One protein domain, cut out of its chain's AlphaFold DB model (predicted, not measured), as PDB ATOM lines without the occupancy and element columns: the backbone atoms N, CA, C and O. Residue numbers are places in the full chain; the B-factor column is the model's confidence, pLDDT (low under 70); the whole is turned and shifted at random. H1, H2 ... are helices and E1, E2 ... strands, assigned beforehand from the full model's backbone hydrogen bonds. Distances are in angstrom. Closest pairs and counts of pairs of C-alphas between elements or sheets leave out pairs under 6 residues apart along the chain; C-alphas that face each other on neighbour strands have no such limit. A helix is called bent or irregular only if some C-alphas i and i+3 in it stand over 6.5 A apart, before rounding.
ATOM      1  N   ILE A  51    -107.938  -4.608  52.431       90.69
ATOM      2  CA  ILE A  51    -106.849  -4.998  53.344       90.69
ATOM      3  C   ILE A  51    -107.225  -6.244  54.142       90.69
ATOM      4  O   ILE A  51    -106.419  -7.154  54.273       90.69
ATOM      5  N   SER A  52    -108.470  -6.316  54.623       90.69
ATOM      6  CA  SER A  52    -108.952  -7.408  55.474       90.69
ATOM      7  C   SER A  52    -108.955  -8.780  54.797       90.69
ATOM      8  O   SER A  52    -109.147  -9.784  55.475       90.69
ATOM      9  N   TYR A  53    -108.778  -8.842  53.476       92.31
ATOM     10  CA  TYR A  53    -108.667 -10.107  52.753       92.31
ATOM     11  C   TYR A  53    -107.243 -10.658  52.729       92.31
ATOM     12  O   TYR A  53    -107.063 -11.804  52.337       92.31
ATOM     13  N   ILE A  54    -106.239  -9.884  53.138       91.81
ATOM     14  CA  ILE A  54    -104.842 -10.310  53.179       91.81
ATOM     15  C   ILE A  54    -104.399 -10.316  54.642       91.81
ATOM     16  O   ILE A  54    -104.317  -9.274  55.287       91.81
ATOM     17  N   GLU A  55    -104.160 -11.515  55.169       87.62
ATOM     18  CA  GLU A  55    -103.760 -11.723  56.562       87.62
ATOM     19  C   GLU A  55    -102.418 -11.034  56.859       87.62
ATOM     20  O   GLU A  55    -101.516 -11.035  56.020       87.62
ATOM     21  N   ASP A  56    -102.307 -10.440  58.050       87.81
ATOM     22  CA  ASP A  56    -101.103  -9.778  58.572       87.81
ATOM     23  C   ASP A  56    -100.542  -8.631  57.715       87.81
ATOM     24  O   ASP A  56     -99.395  -8.229  57.893       87.81
ATOM     25  N   LEU A  57    -101.328  -8.072  56.792       91.81
ATOM     26  CA  LEU A  57    -100.859  -6.995  55.930       91.81
ATOM     27  C   LEU A  57    -100.681  -5.678  56.715       91.81
ATOM     28  O   LEU A  57    -101.640  -5.078  57.201       91.81
ATOM     29  N   GLU A  58     -99.441  -5.197  56.796       90.56
ATOM     30  CA  GLU A  58     -99.036  -4.003  57.556       90.56
ATOM     31  C   GLU A  58     -99.277  -2.694  56.787       90.56
ATOM     32  O   GLU A  58     -99.323  -1.604  57.364       90.56
ATOM     33  N   SER A  59     -99.408  -2.776  55.461       91.19
ATOM     34  CA  SER A  59     -99.534  -1.616  54.582       91.19
ATOM     35  C   SER A  59    -100.531  -1.870  53.456       91.19
ATOM     36  O   SER A  59    -100.679  -2.985  52.978       91.19
ATOM     37  N   ARG A  60    -101.192  -0.821  52.960       95.56
ATOM     38  CA  ARG A  60    -102.082  -0.946  51.792       95.56
ATOM     39  C   ARG A  60    -101.326  -1.106  50.476       95.56
ATOM     40  O   ARG A  60    -101.968  -1.175  49.439       95.56
ATOM     41  N   ILE A  61    -100.001  -1.088  50.493       97.81
ATOM     42  CA  ILE A  61     -99.185  -1.111  49.288       97.81
ATOM     43  C   ILE A  61     -98.747  -2.542  49.043       97.81
ATOM     44  O   ILE A  61     -98.156  -3.170  49.920       97.81
ATOM     45  N   LEU A  62     -99.020  -3.030  47.839       98.12
ATOM     46  CA  LEU A  62     -98.495  -4.293  47.351       98.12
ATOM     47  C   LEU A  62     -97.515  -4.040  46.214       98.12
ATOM     48  O   LEU A  62     -97.669  -3.083  45.454       98.12
ATOM     49  N   TRP A  63     -96.519  -4.911  46.081       98.12
ATOM     50  CA  TRP A  63     -95.592  -4.864  44.956       98.12
ATOM     51  C   TRP A  63     -95.083  -6.246  44.573       98.12
ATOM     52  O   TRP A  63     -95.064  -7.187  45.373       98.12
ATOM     53  N   VAL A  64     -94.629  -6.350  43.329       97.88
ATOM     54  CA  VAL A  64     -93.895  -7.498  42.801       97.88
ATOM     55  C   VAL A  64     -92.515  -7.028  42.366       97.88
ATOM     56  O   VAL A  64     -92.385  -6.026  41.665       97.88
ATOM     57  N   GLU A  65     -91.487  -7.781  42.745       96.12
ATOM     58  CA  GLU A  65     -90.115  -7.611  42.258       96.12
ATOM     59  C   GLU A  65     -89.746  -8.735  41.280       96.12
ATOM     60  O   GLU A  65     -90.415  -9.779  41.244       96.12
ATOM     61  N   THR A  66     -88.636  -8.571  40.548       96.25
ATOM     62  CA  THR A  66     -87.980  -9.655  39.791       96.25
ATOM     63  C   THR A  66     -87.894 -10.921  40.648       96.25
ATOM     64  O   THR A  66     -88.331 -11.996  40.233       96.25
ATOM     65  N   GLY A  67     -87.396 -10.776  41.879       94.00
ATOM     66  CA  GLY A  67     -87.311 -11.855  42.852       94.00
ATOM     67  C   GLY A  67     -86.286 -12.932  42.487       94.00
ATOM     68  O   GLY A  67     -85.286 -12.685  41.820       94.00
ATOM     69  N   ASN A  68     -86.512 -14.147  42.975       94.81
ATOM     70  CA  ASN A  68     -85.636 -15.302  42.777       94.81
ATOM     71  C   ASN A  68     -86.461 -16.598  42.732       94.81
ATOM     72  O   ASN A  68     -87.684 -16.570  42.673       94.81
ATOM     73  N   GLU A  69     -85.820 -17.766  42.796       93.75
ATOM     74  CA  GLU A  69     -86.522 -19.054  42.694       93.75
ATOM     75  C   GLU A  69     -87.554 -19.332  43.804       93.75
ATOM     76  O   GLU A  69     -88.339 -20.282  43.694       93.75
ATOM     77  N   ARG A  70     -87.532 -18.554  44.893       91.81
ATOM     78  CA  ARG A  70     -88.382 -18.731  46.076       91.81
ATOM     79  C   ARG A  70     -89.467 -17.664  46.226       91.81
ATOM     80  O   ARG A  70     -90.406 -17.917  46.972       91.81
ATOM     81  N   ALA A  71     -89.333 -16.503  45.584       93.38
ATOM     82  CA  ALA A  71     -90.304 -15.416  45.696       93.38
ATOM     83  C   ALA A  71     -90.261 -14.451  44.501       93.38
ATOM     84  O   ALA A  71     -89.226 -14.329  43.849       93.38
ATOM     85  N   GLY A  72     -91.356 -13.726  44.271       94.69
ATOM     86  CA  GLY A  72     -91.478 -12.713  43.221       94.69
ATOM     87  C   GLY A  72     -91.760 -13.308  41.842       94.69
ATOM     88  O   GLY A  72     -92.109 -14.488  41.708       94.69
ATOM     89  N   LEU A  73     -91.605 -12.491  40.800       96.06
ATOM     90  CA  LEU A  73     -91.954 -12.867  39.428       96.06
ATOM     91  C   LEU A  73     -91.179 -14.104  38.948       96.06
ATOM     92  O   LEU A  73     -91.775 -15.018  38.383       96.06
ATOM     93  N   ALA A  74     -89.877 -14.192  39.237       95.44
ATOM     94  CA  ALA A  74     -89.043 -15.335  38.860       95.44
ATOM     95  C   ALA A  74     -89.554 -16.663  39.444       95.44
ATOM     96  O   ALA A  74     -89.526 -17.693  38.770       95.44
ATOM     97  N   HIS A  75     -90.064 -16.656  40.679       93.88
ATOM     98  CA  HIS A  75     -90.660 -17.839  41.294       93.88
ATOM     99  C   HIS A  75     -91.961 -18.245  40.598       93.88
ATOM    100  O   HIS A  75     -92.145 -19.427  40.296       93.88
ATOM    101  N   ILE A  76     -92.835 -17.274  40.315       93.81
ATOM    102  CA  ILE A  76     -94.104 -17.500  39.613       93.81
ATOM    103  C   ILE A  76     -93.835 -18.103  38.232       93.81
ATOM    104  O   ILE A  76     -94.373 -19.161  37.912       93.81
ATOM    105  N   LEU A  77     -92.931 -17.499  37.460       92.38
ATOM    106  CA  LEU A  77     -92.556 -17.989  36.133       92.38
ATOM    107  C   LEU A  77     -91.926 -19.389  36.197       92.38
ATOM    108  O   LEU A  77     -92.251 -20.265  35.403       92.38
ATOM    109  N   LYS A  78     -91.054 -19.660  37.171       91.62
ATOM    110  CA  LYS A  78     -90.388 -20.969  37.267       91.62
ATOM    111  C   LYS A  78     -91.330 -22.095  37.703       91.62
ATOM    112  O   LYS A  78     -91.137 -23.238  37.295       91.62
ATOM    113  N   ARG A  79     -92.277 -21.819  38.604       90.62
ATOM    114  CA  ARG A  79     -93.086 -22.858  39.275       90.62
ATOM    115  C   ARG A  79     -94.511 -22.975  38.764       90.62
ATOM    116  O   ARG A  79     -95.078 -24.055  38.888       90.62
ATOM    117  N   HIS A  80     -95.065 -21.894  38.227       88.75
ATOM    118  CA  HIS A  80     -96.490 -21.781  37.933       88.75
ATOM    119  C   HIS A  80     -96.780 -21.314  36.503       88.75
ATOM    120  O   HIS A  80     -97.946 -21.242  36.142       88.75
ATOM    121  N   LEU A  81     -95.774 -21.048  35.659       84.44
ATOM    122  CA  LEU A  81     -96.008 -20.575  34.284       84.44
ATOM    123  C   LEU A  81     -96.875 -21.525  33.450       84.44
ATOM    124  O   LEU A  81     -97.721 -21.056  32.703       84.44
ATOM    125  N   GLY A  82     -96.741 -22.844  33.632       86.56
ATOM    126  CA  GLY A  82     -97.610 -23.822  32.960       86.56
ATOM    127  C   GLY A  82     -99.090 -23.738  33.368       86.56
ATOM    128  O   GLY A  82     -99.951 -24.288  32.697       86.56
ATOM    129  N   GLU A  83     -99.423 -23.041  34.459       89.12
ATOM    130  CA  GLU A  83    -100.814 -22.755  34.838       89.12
ATOM    131  C   GLU A  83    -101.382 -21.533  34.091       89.12
ATOM    132  O   GLU A  83    -102.598 -21.315  34.093       89.12
ATOM    133  N   PHE A  84    -100.505 -20.744  33.466       88.69
ATOM    134  CA  PHE A  84    -100.771 -19.437  32.872       88.69
ATOM    135  C   PHE A  84    -100.250 -19.343  31.433       88.69
ATOM    136  O   PHE A  84     -99.806 -18.279  31.017       88.69
ATOM    137  N   GLU A  85    -100.273 -20.441  30.675       85.12
ATOM    138  CA  GLU A  85     -99.737 -20.494  29.303       85.12
ATOM    139  C   GLU A  85    -100.334 -19.417  28.377       85.12
ATOM    140  O   GLU A  85     -99.721 -19.042  27.380       85.12
ATOM    141  N   GLU A  86    -101.514 -18.886  28.712       86.94
ATOM    142  CA  GLU A  86    -102.166 -17.794  27.994       86.94
ATOM    143  C   GLU A  86    -101.679 -16.370  28.341       86.94
ATOM    144  O   GLU A  86    -102.169 -15.418  27.730       86.94
ATOM    145  N   TYR A  87    -100.775 -16.200  29.314       90.50
ATOM    146  CA  TYR A  87    -100.322 -14.899  29.820       90.50
ATOM    147  C   TYR A  87     -98.796 -14.761  29.780       90.50
ATOM    148  O   TYR A  87     -98.058 -15.644  30.216       90.50
ATOM    149  N   ASP A  88     -98.321 -13.611  29.302       92.31
ATOM    150  CA  ASP A  88     -96.920 -13.212  29.438       92.31
ATOM    151  C   ASP A  88     -96.614 -12.677  30.852       92.31
ATOM    152  O   ASP A  88     -97.486 -12.584  31.724       92.31
ATOM    153  N   SER A  89     -95.348 -12.331  31.103       92.50
ATOM    154  CA  SER A  89     -94.915 -11.805  32.401       92.50
ATOM    155  C   SER A  89     -95.660 -10.540  32.818       92.50
ATOM    156  O   SER A  89     -95.956 -10.377  34.002       92.50
ATOM    157  N   ASP A  90     -95.985  -9.665  31.872       94.12
ATOM    158  CA  ASP A  90     -96.602  -8.374  32.161       94.12
ATOM    159  C   ASP A  90     -98.072  -8.565  32.535       94.12
ATOM    160  O   ASP A  90     -98.551  -7.995  33.521       94.12
ATOM    161  N   LYS A  91     -98.764  -9.474  31.841       94.81
ATOM    162  CA  LYS A  91    -100.119  -9.907  32.194       94.81
ATOM    163  C   LYS A  91    -100.169 -10.625  33.531       94.81
ATOM    164  O   LYS A  91    -101.149 -10.459  34.249       94.81
ATOM    165  N   LEU A  92     -99.136 -11.375  33.913       95.44
ATOM    166  CA  LEU A  92     -99.062 -11.966  35.253       95.44
ATOM    167  C   LEU A  92     -98.945 -10.897  36.341       95.44
ATOM    168  O   LEU A  92     -99.645 -10.971  37.349       95.44
ATOM    169  N   LEU A  93     -98.100  -9.886  36.138       96.88
ATOM    170  CA  LEU A  93     -97.985  -8.762  37.070       96.88
ATOM    171  C   LEU A  93     -99.327  -8.038  37.217       96.88
ATOM    172  O   LEU A  93     -99.783  -7.793  38.333       96.88
ATOM    173  N   GLU A  94     -99.984  -7.751  36.098       97.00
ATOM    174  CA  GLU A  94    -101.309  -7.134  36.071       97.00
ATOM    175  C   GLU A  94    -102.379  -8.013  36.735       97.00
ATOM    176  O   GLU A  94    -103.214  -7.512  37.482       97.00
ATOM    177  N   LEU A  95    -102.322  -9.332  36.550       97.31
ATOM    178  CA  LEU A  95    -103.233 -10.284  37.182       97.31
ATOM    179  C   LEU A  95    -103.091 -10.305  38.711       97.31
ATOM    180  O   LEU A  95    -104.099 -10.457  39.408       97.31
ATOM    181  N   ALA A  96    -101.879 -10.137  39.251       97.62
ATOM    182  CA  ALA A  96    -101.670 -10.009  40.697       97.62
ATOM    183  C   ALA A  96    -102.349  -8.750  41.259       97.62
ATOM    184  O   ALA A  96    -103.032  -8.821  42.288       97.62
ATOM    185  N   GLU A  97    -102.225  -7.621  40.559       98.00
ATOM    186  CA  GLU A  97    -102.951  -6.403  40.917       98.00
ATOM    187  C   GLU A  97    -104.461  -6.615  40.801       98.00
ATOM    188  O   GLU A  97    -105.179  -6.452  41.784       98.00
ATOM    189  N   ALA A  98    -104.949  -7.064  39.647       98.06
ATOM    190  CA  ALA A  98    -106.372  -7.259  39.398       98.06
ATOM    191  C   ALA A  98    -107.028  -8.166  40.451       98.06
ATOM    192  O   ALA A  98    -108.078  -7.841  41.014       98.06
ATOM    193  N   SER A  99    -106.374  -9.279  40.788       98.06
ATOM    194  CA  SER A  99    -106.863 -10.222  41.801       98.06
ATOM    195  C   SER A  99    -107.049  -9.549  43.160       98.06
ATOM    196  O   SER A  99    -108.089  -9.715  43.799       98.06
ATOM    197  N   THR A 100    -106.074  -8.747  43.589       97.88
ATOM    198  CA  THR A 100    -106.079  -8.110  44.914       97.88
ATOM    199  C   THR A 100    -106.879  -6.809  44.966       97.88
ATOM    200  O   THR A 100    -107.387  -6.476  46.040       97.88
ATOM    201  N   SER A 101    -107.081  -6.137  43.831       97.12
ATOM    202  CA  SER A 101    -107.786  -4.854  43.718       97.12
ATOM    203  C   SER A 101    -109.274  -4.994  43.414       97.12
ATOM    204  O   SER A 101    -110.080  -4.302  44.039       97.12
ATOM    205  N   VAL A 102    -109.664  -5.904  42.510       97.00
ATOM    206  CA  VAL A 102    -111.074  -6.076  42.104       97.00
ATOM    207  C   VAL A 102    -111.632  -7.460  42.385       97.00
ATOM    208  O   VAL A 102    -112.830  -7.558  42.607       97.00
ATOM    209  N   GLY A 103    -110.813  -8.509  42.488       98.00
ATOM    210  CA  GLY A 103    -111.315  -9.882  42.627       98.00
ATOM    211  C   GLY A 103    -112.240 -10.112  43.829       98.00
ATOM    212  O   GLY A 103    -112.037  -9.534  44.899       98.00
ATOM    213  N   LEU A 104    -113.251 -10.962  43.639       98.19
ATOM    214  CA  LEU A 104    -114.165 -11.453  44.667       98.19
ATOM    215  C   LEU A 104    -113.403 -12.396  45.610       98.19
ATOM    216  O   LEU A 104    -112.827 -13.367  45.122       98.19
ATOM    217  N   PRO A 105    -113.381 -12.168  46.932       97.44
ATOM    218  CA  PRO A 105    -112.749 -13.086  47.877       97.44
ATOM    219  C   PRO A 105    -113.495 -14.429  47.939       97.44
ATOM    220  O   PRO A 105    -114.690 -14.464  48.209       97.44
ATOM    221  N   MET A 106    -112.778 -15.537  47.739       97.69
ATOM    222  CA  MET A 106    -113.323 -16.905  47.649       97.69
ATOM    223  C   MET A 106    -112.781 -17.852  48.733       97.69
ATOM    224  O   MET A 106    -112.938 -19.074  48.637       97.69
ATOM    225  N   GLY A 107    -112.106 -17.300  49.743       95.00
ATOM    226  CA  GLY A 107    -111.520 -18.030  50.866       95.00
ATOM    227  C   GLY A 107    -109.996 -17.935  50.919       95.00
ATOM    228  O   GLY A 107    -109.388 -17.046  50.331       95.00
ATOM    229  N   ILE A 108    -109.375 -18.858  51.654       93.19
ATOM    230  CA  ILE A 108    -107.934 -18.870  51.929       93.19
ATOM    231  C   ILE A 108    -107.377 -20.273  51.652       93.19
ATOM    232  O   ILE A 108    -107.988 -21.281  52.007       93.19
ATOM    233  N   GLN A 109    -106.202 -20.352  51.024       89.56
ATOM    234  CA  GLN A 109    -105.425 -21.580  50.858       89.56
ATOM    235  C   GLN A 109    -104.218 -21.588  51.803       89.56
ATOM    236  O   GLN A 109    -103.515 -20.594  51.917       89.56
ATOM    237  N   GLY A 110    -103.891 -22.748  52.374       85.94
ATOM    238  CA  GLY A 110    -102.649 -22.947  53.125       85.94
ATOM    239  C   GLY A 110    -102.849 -22.894  54.636       85.94
ATOM    240  O   GLY A 110    -103.963 -23.035  55.131       85.94
ATOM    241  N   LYS A 111    -101.742 -22.769  55.370       79.38
ATOM    242  CA  LYS A 111    -101.720 -22.685  56.839       79.38
ATOM    243  C   LYS A 111    -101.428 -21.246  57.262       79.38
ATOM    244  O   LYS A 111    -100.818 -20.517  56.485       79.38
ATOM    245  N   ILE A 112    -101.788 -20.891  58.493       67.94
ATOM    246  CA  ILE A 112    -101.442 -19.606  59.130       67.94
ATOM    247  C   ILE A 112     -99.943 -19.305  58.928       67.94
ATOM    248  O   ILE A 112     -99.104 -20.204  59.055       67.94
ATOM    249  N   GLY A 113     -99.617 -18.071  58.531       67.06
ATOM    250  CA  GLY A 113     -98.255 -17.621  58.195       67.06
ATOM    251  C   GLY A 113     -97.740 -18.037  56.805       67.06
ATOM    252  O   GLY A 113     -96.639 -17.660  56.407       67.06
ATOM    253  N   ARG A 114     -98.510 -18.833  56.051       76.50
ATOM    254  CA  ARG A 114     -98.311 -19.140  54.616       76.50
ATOM    255  C   ARG A 114     -99.650 -19.171  53.872       76.50
ATOM    256  O   ARG A 114     -99.801 -19.912  52.894       76.50
ATOM    257  N   SER A 115    -100.631 -18.442  54.390       85.69
ATOM    258  CA  SER A 115    -101.961 -18.344  53.820       85.69
ATOM    259  C   SER A 115    -101.891 -17.590  52.493       85.69
ATOM    260  O   SER A 115    -101.011 -16.765  52.242       85.69
ATOM    261  N   ARG A 116    -102.790 -17.955  51.585       90.50
ATOM    262  CA  ARG A 116    -102.959 -17.323  50.282       90.50
ATOM    263  C   ARG A 116    -104.431 -16.997  50.133       90.50
ATOM    264  O   ARG A 116    -105.211 -17.940  49.940       90.50
ATOM    265  N   PRO A 117    -104.854 -15.734  50.263       95.00
ATOM    266  CA  PRO A 117    -106.203 -15.380  49.873       95.00
ATOM    267  C   PRO A 117    -106.460 -15.784  48.429       95.00
ATOM    268  O   PRO A 117    -105.594 -15.675  47.553       95.00
ATOM    269  N   ILE A 118    -107.653 -16.315  48.213       98.00
ATOM    270  CA  ILE A 118    -108.128 -16.744  46.912       98.00
ATOM    271  C   ILE A 118    -109.123 -15.705  46.429       98.00
ATOM    272  O   ILE A 118    -110.073 -15.380  47.137       98.00
ATOM    273  N   PHE A 119    -108.931 -15.240  45.205       98.50
ATOM    274  CA  PHE A 119    -109.829 -14.326  44.526       98.50
ATOM    275  C   PHE A 119    -110.379 -14.980  43.261       98.50
ATOM    276  O   PHE A 119    -109.693 -15.781  42.627       98.50
ATOM    277  N   ALA A 120    -111.603 -14.638  42.880       98.38
ATOM    278  CA  ALA A 120    -112.143 -14.916  41.555       98.38
ATOM    279  C   ALA A 120    -112.462 -13.599  40.847       98.38
ATOM    280  O   ALA A 120    -112.906 -12.644  41.479       98.38
ATOM    281  N   LEU A 121    -112.197 -13.526  39.548       98.38
ATOM    282  CA  LEU A 121    -112.381 -12.311  38.755       98.38
ATOM    283  C   LEU A 121    -112.583 -12.636  37.276       98.38
ATOM    284  O   LEU A 121    -112.277 -13.745  36.826       98.38
ATOM    285  N   PHE A 122    -113.047 -11.646  36.523       97.06
ATOM    286  CA  PHE A 122    -112.893 -11.606  35.074       97.06
ATOM    287  C   PHE A 122    -111.626 -10.821  34.736       97.06
ATOM    288  O   PHE A 122    -111.526  -9.641  35.052       97.06
ATOM    289  N   PHE A 123    -110.661 -11.460  34.087       96.31
ATOM    290  CA  PHE A 123    -109.431 -10.820  33.630       96.31
ATOM    291  C   PHE A 123    -109.363 -10.914  32.110       96.31
ATOM    292  O   PHE A 123    -109.400 -12.016  31.564       96.31
ATOM    293  N   TYR A 124    -109.335  -9.772  31.416       93.31
ATOM    294  CA  TYR A 124    -109.347  -9.713  29.947       93.31
ATOM    295  C   TYR A 124    -110.431 -10.601  29.306       93.31
ATOM    296  O   TYR A 124    -110.174 -11.393  28.399       93.31
ATOM    297  N   GLY A 125    -111.662 -10.517  29.823       90.94
ATOM    298  CA  GLY A 125    -112.796 -11.288  29.303       90.94
ATOM    299  C   GLY A 125    -112.775 -12.785  29.641       90.94
ATOM    300  O   GLY A 125    -113.633 -13.523  29.160       90.94
ATOM    301  N   LYS A 126    -111.832 -13.254  30.469       93.31
ATOM    302  CA  LYS A 126    -111.748 -14.651  30.910       93.31
ATOM    303  C   LYS A 126    -112.006 -14.764  32.414       93.31
ATOM    304  O   LYS A 126    -111.323 -14.101  33.194       93.31
ATOM    305  N   PRO A 127    -112.946 -15.615  32.852       95.88
ATOM    306  CA  PRO A 127    -113.162 -15.849  34.269       95.88
ATOM    307  C   PRO A 127    -112.104 -16.825  34.798       95.88
ATOM    308  O   PRO A 127    -111.871 -17.884  34.209       95.88
ATOM    309  N   LEU A 128    -111.488 -16.504  35.934       96.56
ATOM    310  CA  LEU A 128    -110.524 -17.382  36.598       96.56
ATOM    311  C   LEU A 128    -110.473 -17.153  38.112       96.56
ATOM    312  O   LEU A 128    -110.928 -16.130  38.621       96.56
ATOM    313  N   GLY A 129    -109.919 -18.131  38.828       98.00
ATOM    314  CA  GLY A 129    -109.569 -18.003  40.237       98.00
ATOM    315  C   GLY A 129    -108.057 -17.934  40.425       98.00
ATOM    316  O   GLY A 129    -107.325 -18.653  39.745       98.00
ATOM    317  N   ILE A 130    -107.592 -17.117  41.365       98.00
ATOM    318  CA  ILE A 130    -106.174 -16.916  41.681       98.00
ATOM    319  C   ILE A 130    -105.982 -16.959  43.191       98.00
ATOM    320  O   ILE A 130    -106.642 -16.237  43.928       98.00
ATOM    321  N   ALA A 131    -105.053 -17.791  43.656       97.19
ATOM    322  CA  ALA A 131    -104.525 -17.679  45.009       97.19
ATOM    323  C   ALA A 131    -103.260 -16.820  44.970       97.19
ATOM    324  O   ALA A 131    -102.333 -17.145  44.228       97.19
ATOM    325  N   VAL A 132    -103.214 -15.755  45.771       96.75
ATOM    326  CA  VAL A 132    -102.070 -14.835  45.845       96.75
ATOM    327  C   VAL A 132    -101.411 -14.981  47.208       96.75
ATOM    328  O   VAL A 132    -102.081 -14.897  48.232       96.75
ATOM    329  N   GLN A 133    -100.103 -15.216  47.238       95.31
ATOM    330  CA  GLN A 133     -99.321 -15.198  48.470       95.31
ATOM    331  C   GLN A 133     -98.660 -13.834  48.632       95.31
ATOM    332  O   GLN A 133     -97.847 -13.440  47.796       95.31
ATOM    333  N   VAL A 134     -98.960 -13.160  49.737       95.06
ATOM    334  CA  VAL A 134     -98.437 -11.831  50.065       95.06
ATOM    335  C   VAL A 134     -97.763 -11.904  51.435       95.06
ATOM    336  O   VAL A 134     -98.296 -12.534  52.346       95.06
ATOM    337  N   GLY A 135     -96.562 -11.343  51.570       93.25
ATOM    338  CA  GLY A 135     -95.908 -11.170  52.870       93.25
ATOM    339  C   GLY A 135     -96.543 -10.030  53.670       93.25
ATOM    340  O   GLY A 135     -97.155  -9.145  53.078       93.25
ATOM    341  N   SER A 136     -96.359  -9.999  54.995       93.00
ATOM    342  CA  SER A 136     -96.935  -8.947  55.860       93.00
ATOM    343  C   SER A 136     -96.562  -7.531  55.415       93.00
ATOM    344  O   SER A 136     -97.347  -6.595  55.529       93.00
ATOM    345  N   ASN A 137     -95.377  -7.377  54.824       94.81
ATOM    346  CA  ASN A 137     -94.894  -6.107  54.305       94.81
ATOM    347  C   ASN A 137     -95.604  -5.641  53.021       94.81
ATOM    348  O   ASN A 137     -95.495  -4.462  52.715       94.81
ATOM    349  N   GLY A 138     -96.313  -6.521  52.300       95.56
ATOM    350  CA  GLY A 138     -96.967  -6.255  51.010       95.56
ATOM    351  C   GLY A 138     -96.281  -6.887  49.789       95.56
ATOM    352  O   GLY A 138     -96.782  -6.788  48.669       95.56
ATOM    353  N   PHE A 139     -95.161  -7.584  49.978       96.56
ATOM    354  CA  PHE A 139     -94.453  -8.237  48.879       96.56
ATOM    355  C   PHE A 139     -95.236  -9.445  48.351       96.56
ATOM    356  O   PHE A 139     -95.517 -10.387  49.099       96.56
ATOM    357  N   VAL A 140     -95.545  -9.470  47.053       96.56
ATOM    358  CA  VAL A 140     -96.156 -10.639  46.408       96.56
ATOM    359  C   VAL A 140     -95.098 -11.715  46.186       96.56
ATOM    360  O   VAL A 140     -94.222 -11.620  45.327       96.56
ATOM    361  N   VAL A 141     -95.211 -12.786  46.966       95.06
ATOM    362  CA  VAL A 141     -94.262 -13.901  46.981       95.06
ATOM    363  C   VAL A 141     -94.540 -14.880  45.841       95.06
ATOM    364  O   VAL A 141     -93.609 -15.389  45.223       95.06
ATOM    365  N   SER A 142     -95.810 -15.197  45.593       93.94
ATOM    366  CA  SER A 142     -96.226 -16.255  44.667       93.94
ATOM    367  C   SER A 142     -97.682 -16.060  44.247       93.94
ATOM    368  O   SER A 142     -98.458 -15.423  44.960       93.94
ATOM    369  N   MET A 143     -98.072 -16.655  43.124       95.38
ATOM    370  CA  MET A 143     -99.466 -16.790  42.714       95.38
ATOM    371  C   MET A 143     -99.662 -18.105  41.959       95.38
ATOM    372  O   MET A 143     -98.738 -18.580  41.300       95.38
ATOM    373  N   ASN A 144    -100.858 -18.681  42.046       94.81
ATOM    374  CA  ASN A 144    -101.222 -19.886  41.301       94.81
ATOM    375  C   ASN A 144    -102.710 -19.855  40.916       94.81
ATOM    376  O   ASN A 144    -103.538 -19.281  41.636       94.81
ATOM    377  N   LYS A 145    -103.063 -20.524  39.821       95.69
ATOM    378  CA  LYS A 145    -104.434 -20.598  39.301       95.69
ATOM    379  C   LYS A 145    -105.302 -21.512  40.167       95.69
ATOM    380  O   LYS A 145    -104.813 -22.386  40.893       95.69
ATOM    381  N   LYS A 146    -106.613 -21.286  40.122       96.31
ATOM    382  CA  LYS A 146    -107.660 -22.086  40.769       96.31
ATOM    383  C   LYS A 146    -108.789 -22.382  39.794       96.31
ATOM    384  O   LYS A 146    -109.135 -21.553  38.955       96.31
ATOM    385  N   SER A 147    -109.371 -23.570  39.941       95.50
ATOM    386  CA  SER A 147    -110.565 -23.969  39.199       95.50
ATOM    387  C   SER A 147    -111.772 -23.175  39.688       95.50
ATOM    388  O   SER A 147    -112.076 -23.186  40.881       95.50
ATOM    389  N   LEU A 148    -112.482 -22.514  38.773       96.38
ATOM    390  CA  LEU A 148    -113.719 -21.814  39.119       96.38
ATOM    391  C   LEU A 148    -114.826 -22.763  39.566       96.38
ATOM    392  O   LEU A 148    -115.557 -22.420  40.488       96.38
ATOM    393  N   ASP A 149    -114.923 -23.953  38.977       97.12
ATOM    394  CA  ASP A 149    -115.887 -24.971  39.403       97.12
ATOM    395  C   ASP A 149    -115.644 -25.393  40.856       97.12
ATOM    396  O   ASP A 149    -116.577 -25.510  41.653       97.12
ATOM    397  N   GLU A 150    -114.375 -25.567  41.237       96.81
ATOM    398  CA  GLU A 150    -114.017 -25.866  42.622       96.81
ATOM    399  C   GLU A 150    -114.385 -24.710  43.559       96.81
ATOM    400  O   GLU A 150    -114.910 -24.950  44.650       96.81
ATOM    401  N   LEU A 151    -114.124 -23.467  43.141       97.75
ATOM    402  CA  LEU A 151    -114.445 -22.283  43.934       97.75
ATOM    403  C   LEU A 151    -115.951 -22.091  44.102       97.75
ATOM    404  O   LEU A 151    -116.373 -21.842  45.230       97.75
ATOM    405  N   ALA A 152    -116.749 -22.268  43.048       97.75
ATOM    406  CA  ALA A 152    -118.209 -22.213  43.115       97.75
ATOM    407  C   ALA A 152    -118.754 -23.281  44.073       97.75
ATOM    408  O   ALA A 152    -119.499 -22.978  45.000       97.75
ATOM    409  N   ARG A 153    -118.278 -24.529  43.953       97.31
ATOM    410  CA  ARG A 153    -118.684 -25.627  44.845       97.31
ATOM    411  C   ARG A 153    -118.341 -25.362  46.316       97.31
ATOM    412  O   ARG A 153    -119.075 -25.790  47.202       97.31
ATOM    413  N   LYS A 154    -117.208 -24.709  46.594       97.19
ATOM    414  CA  LYS A 154    -116.786 -24.337  47.958       97.19
ATOM    415  C   LYS A 154    -117.499 -23.095  48.498       97.19
ATOM    416  O   LYS A 154    -117.465 -22.881  49.704       97.19
ATOM    417  N   ASN A 155    -118.130 -22.312  47.628       97.56
ATOM    418  CA  ASN A 155    -118.788 -21.054  47.954       97.56
ATOM    419  C   ASN A 155    -120.232 -21.037  47.412       97.56
ATOM    420  O   ASN A 155    -120.551 -20.228  46.537       97.56
ATOM    421  N   PRO A 156    -121.121 -21.914  47.924       97.06
ATOM    422  CA  PRO A 156    -122.481 -22.069  47.401       97.06
ATOM    423  C   PRO A 156    -123.337 -20.799  47.525       97.06
ATOM    424  O   PRO A 156    -124.345 -20.675  46.835       97.06
ATOM    425  N   GLN A 157    -122.933 -19.832  48.354       97.38
ATOM    426  CA  GLN A 157    -123.575 -18.519  48.440       97.38
ATOM    427  C   GLN A 157    -123.502 -17.712  47.132       97.38
ATOM    428  O   GLN A 157    -124.286 -16.785  46.954       97.38
ATOM    429  N   HIS A 158    -122.579 -18.047  46.225       96.81
ATOM    430  CA  HIS A 158    -122.456 -17.422  44.903       96.81
ATOM    431  C   HIS A 158    -123.139 -18.232  43.789       96.81
ATOM    432  O   HIS A 158    -123.021 -17.877  42.617       96.81
ATOM    433  N   GLY A 159    -123.868 -19.293  44.148       96.81
ATOM    434  CA  GLY A 159    -124.551 -20.163  43.199       96.81
ATOM    435  C   GLY A 159    -123.619 -21.148  42.491       96.81
ATOM    436  O   GLY A 159    -122.532 -21.475  42.975       96.81
ATOM    437  N   ASP A 160    -124.072 -21.661  41.350       97.88
ATOM    438  CA  ASP A 160    -123.262 -22.521  40.487       97.88
ATOM    439  C   ASP A 160    -122.174 -21.737  39.723       97.88
ATOM    440  O   ASP A 160    -122.052 -20.514  39.815       97.88
ATOM    441  N   VAL A 161    -121.348 -22.442  38.946       97.81
ATOM    442  CA  VAL A 161    -120.235 -21.822  38.209       97.81
ATOM    443  C   VAL A 161    -120.694 -20.791  37.166       97.81
ATOM    444  O   VAL A 161    -119.953 -19.854  36.871       97.81
ATOM    445  N   ASN A 162    -121.898 -20.925  36.602       98.06
ATOM    446  CA  ASN A 162    -122.417 -19.977  35.617       98.06
ATOM    447  C   ASN A 162    -122.927 -18.709  36.301       98.06
ATOM    448  O   ASN A 162    -122.652 -17.608  35.825       98.06
ATOM    449  N   GLN A 163    -123.597 -18.859  37.443       98.19
ATOM    450  CA  GLN A 163    -124.010 -17.735  38.285       98.19
ATOM    451  C   GLN A 163    -122.795 -16.974  38.822       98.19
ATOM    452  O   GLN A 163    -122.756 -15.747  38.731       98.19
ATOM    453  N   LEU A 164    -121.756 -17.690  39.268       98.25
ATOM    454  CA  LEU A 164    -120.487 -17.081  39.664       98.25
ATOM    455  C   LEU A 164    -119.867 -16.296  38.501       98.25
ATOM    456  O   LEU A 164    -119.480 -15.151  38.690       98.25
ATOM    457  N   LYS A 165    -119.801 -16.858  37.288       98.06
ATOM    458  CA  LYS A 165    -119.279 -16.127  36.117       98.06
ATOM    459  C   LYS A 165    -120.065 -14.844  35.842       98.06
ATOM    460  O   LYS A 165    -119.439 -13.813  35.627       98.06
ATOM    461  N   ALA A 166    -121.396 -14.891  35.878       97.56
ATOM    462  CA  ALA A 166    -122.225 -13.703  35.669       97.56
ATOM    463  C   ALA A 166    -121.926 -12.612  36.712       97.56
ATOM    464  O   ALA A 166    -121.661 -11.472  36.338       97.56
ATOM    465  N   LEU A 167    -121.856 -12.985  37.996       97.44
ATOM    466  CA  LEU A 167    -121.472 -12.079  39.085       97.44
ATOM    467  C   LEU A 167    -120.088 -11.462  38.851       97.44
ATOM    468  O   LEU A 167    -119.907 -10.252  38.966       97.44
ATOM    469  N   LEU A 168    -119.095 -12.288  38.510       97.62
ATOM    470  CA  LEU A 168    -117.735 -11.809  38.277       97.62
ATOM    471  C   LEU A 168    -117.673 -10.833  37.099       97.62
ATOM    472  O   LEU A 168    -116.948  -9.845  37.174       97.62
ATOM    473  N   GLN A 169    -118.432 -11.095  36.034       96.12
ATOM    474  CA  GLN A 169    -118.486 -10.222  34.867       96.12
ATOM    475  C   GLN A 169    -119.098  -8.856  35.207       96.12
ATOM    476  O   GLN A 169    -118.607  -7.834  34.730       96.12
ATOM    477  N   GLU A 170    -120.137  -8.833  36.041       95.56
ATOM    478  CA  GLU A 170    -120.853  -7.616  36.427       95.56
ATOM    479  C   GLU A 170    -120.049  -6.726  37.386       95.56
ATOM    480  O   GLU A 170    -119.997  -5.513  37.189       95.56
ATOM    481  N   SER A 171    -119.407  -7.305  38.408       94.62
ATOM    482  CA  SER A 171    -118.855  -6.523  39.530       94.62
ATOM    483  C   SER A 171    -117.385  -6.785  39.867       94.62
ATOM    484  O   SER A 171    -116.832  -6.097  40.724       94.62
ATOM    485  N   HIS A 172    -116.732  -7.751  39.217       95.94
ATOM    486  CA  HIS A 172    -115.330  -8.122  39.468       95.94
ATOM    487  C   HIS A 172    -114.532  -8.279  38.166       95.94
ATOM    488  O   HIS A 172    -113.669  -9.154  38.046       95.94
ATOM    489  N   SER A 173    -114.835  -7.428  37.186       95.44
ATOM    490  CA  SER A 173    -114.135  -7.377  35.905       95.44
ATOM    491  C   SER A 173    -112.956  -6.415  35.961       95.44
ATOM    492  O   SER A 173    -113.098  -5.251  36.332       95.44
ATOM    493  N   TRP A 174    -111.793  -6.899  35.544       95.62
ATOM    494  CA  TRP A 174    -110.657  -6.061  35.202       95.62
ATOM    495  C   TRP A 174    -110.820  -5.532  33.769       95.62
ATOM    496  O   TRP A 174    -111.242  -6.306  32.899       95.62
ATOM    497  N   PRO A 175    -110.508  -4.251  33.497       86.00
ATOM    498  CA  PRO A 175    -110.667  -3.670  32.168       86.00
ATOM    499  C   PRO A 175    -109.916  -4.458  31.088       86.00
ATOM    500  O   PRO A 175    -108.838  -4.994  31.327       86.00
TER     501      PRO A 175
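Overview. This is residues 51 to 175 of the 177 residues of an uncharacterized protein of Aspergillus wentii DTO 134E9 (UniProt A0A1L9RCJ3). A strongly twisted sheet of four strands curls round one helix, H2, while H3 and H4 pack on its other face and H1 packs on edge strand E5. The printed part has 125 residues, of mixed class, with five named strands and four named helices in the order E1 H1 H2 E2 E3 E4 E5 H3 H4. The sheet's order is E2 - E3 - E4 - E5, all antiparallel. The whole is compact, with a radius of gyration of the C-alphas of 13.7 A and spans of 38 by 30 by 23 A.

Along the chain. E1, residues 61 to 65, begins at C-alpha 61 (-99.185, -1.111, 49.288). H1, residues 73 to 83, is irregular: C-alphas 79 and 82 are 7.8 A apart. H2, residues 89 to 101, measures 18.5 A. E2 is residues 104 to 109. E3, residues 116 to 123, bends by 56 degrees at residue 120. E4, residues 126 to 134, measures 23.5 A and bends by 50 degrees at residue 129. E5 is residues 140 to 146 and H3 residues 148 to 154. H4, residues 161 to 171, ends at C-alpha 171 (-118.855, -6.523, 39.530).

Arrangement. E2 E3 E4 E5 form a meander, each strand the antiparallel neighbour of the one before, in three hairpins. Within hydrogen-bond range are N 106 and O 118 at 2.8 A, N 121 and O 128 at 3.0 A, and N 144 and O 131 at 3.0 A. There are three layers, helices on both faces of the sheet: H2 on one, H3 and H4 on the other. The closest C-alphas of H2 and E3, Ser 99 and Phe 119, are 5.8 A apart. H3 and H4 touch, about perpendicular at 76 degrees, closest at the C-alphas of Ala 152 and Val 161, 5.3 A. H1 is on the sheet, its C-alpha of Ile 76 5.6 A from that of Ser 142 in E5. E1 pairs with no named strand. Every O i to N i+4 pair is within hydrogen-bond range in H2, H3 and H4, but 4 of 7 in H1.

Size, cuts and confidence. The C-alphas farthest apart, of Asn 68 and Gly 159, are 39.2 A apart. The printed part has no cut and no long link. Residues 112 to 113 are under pLDDT 70.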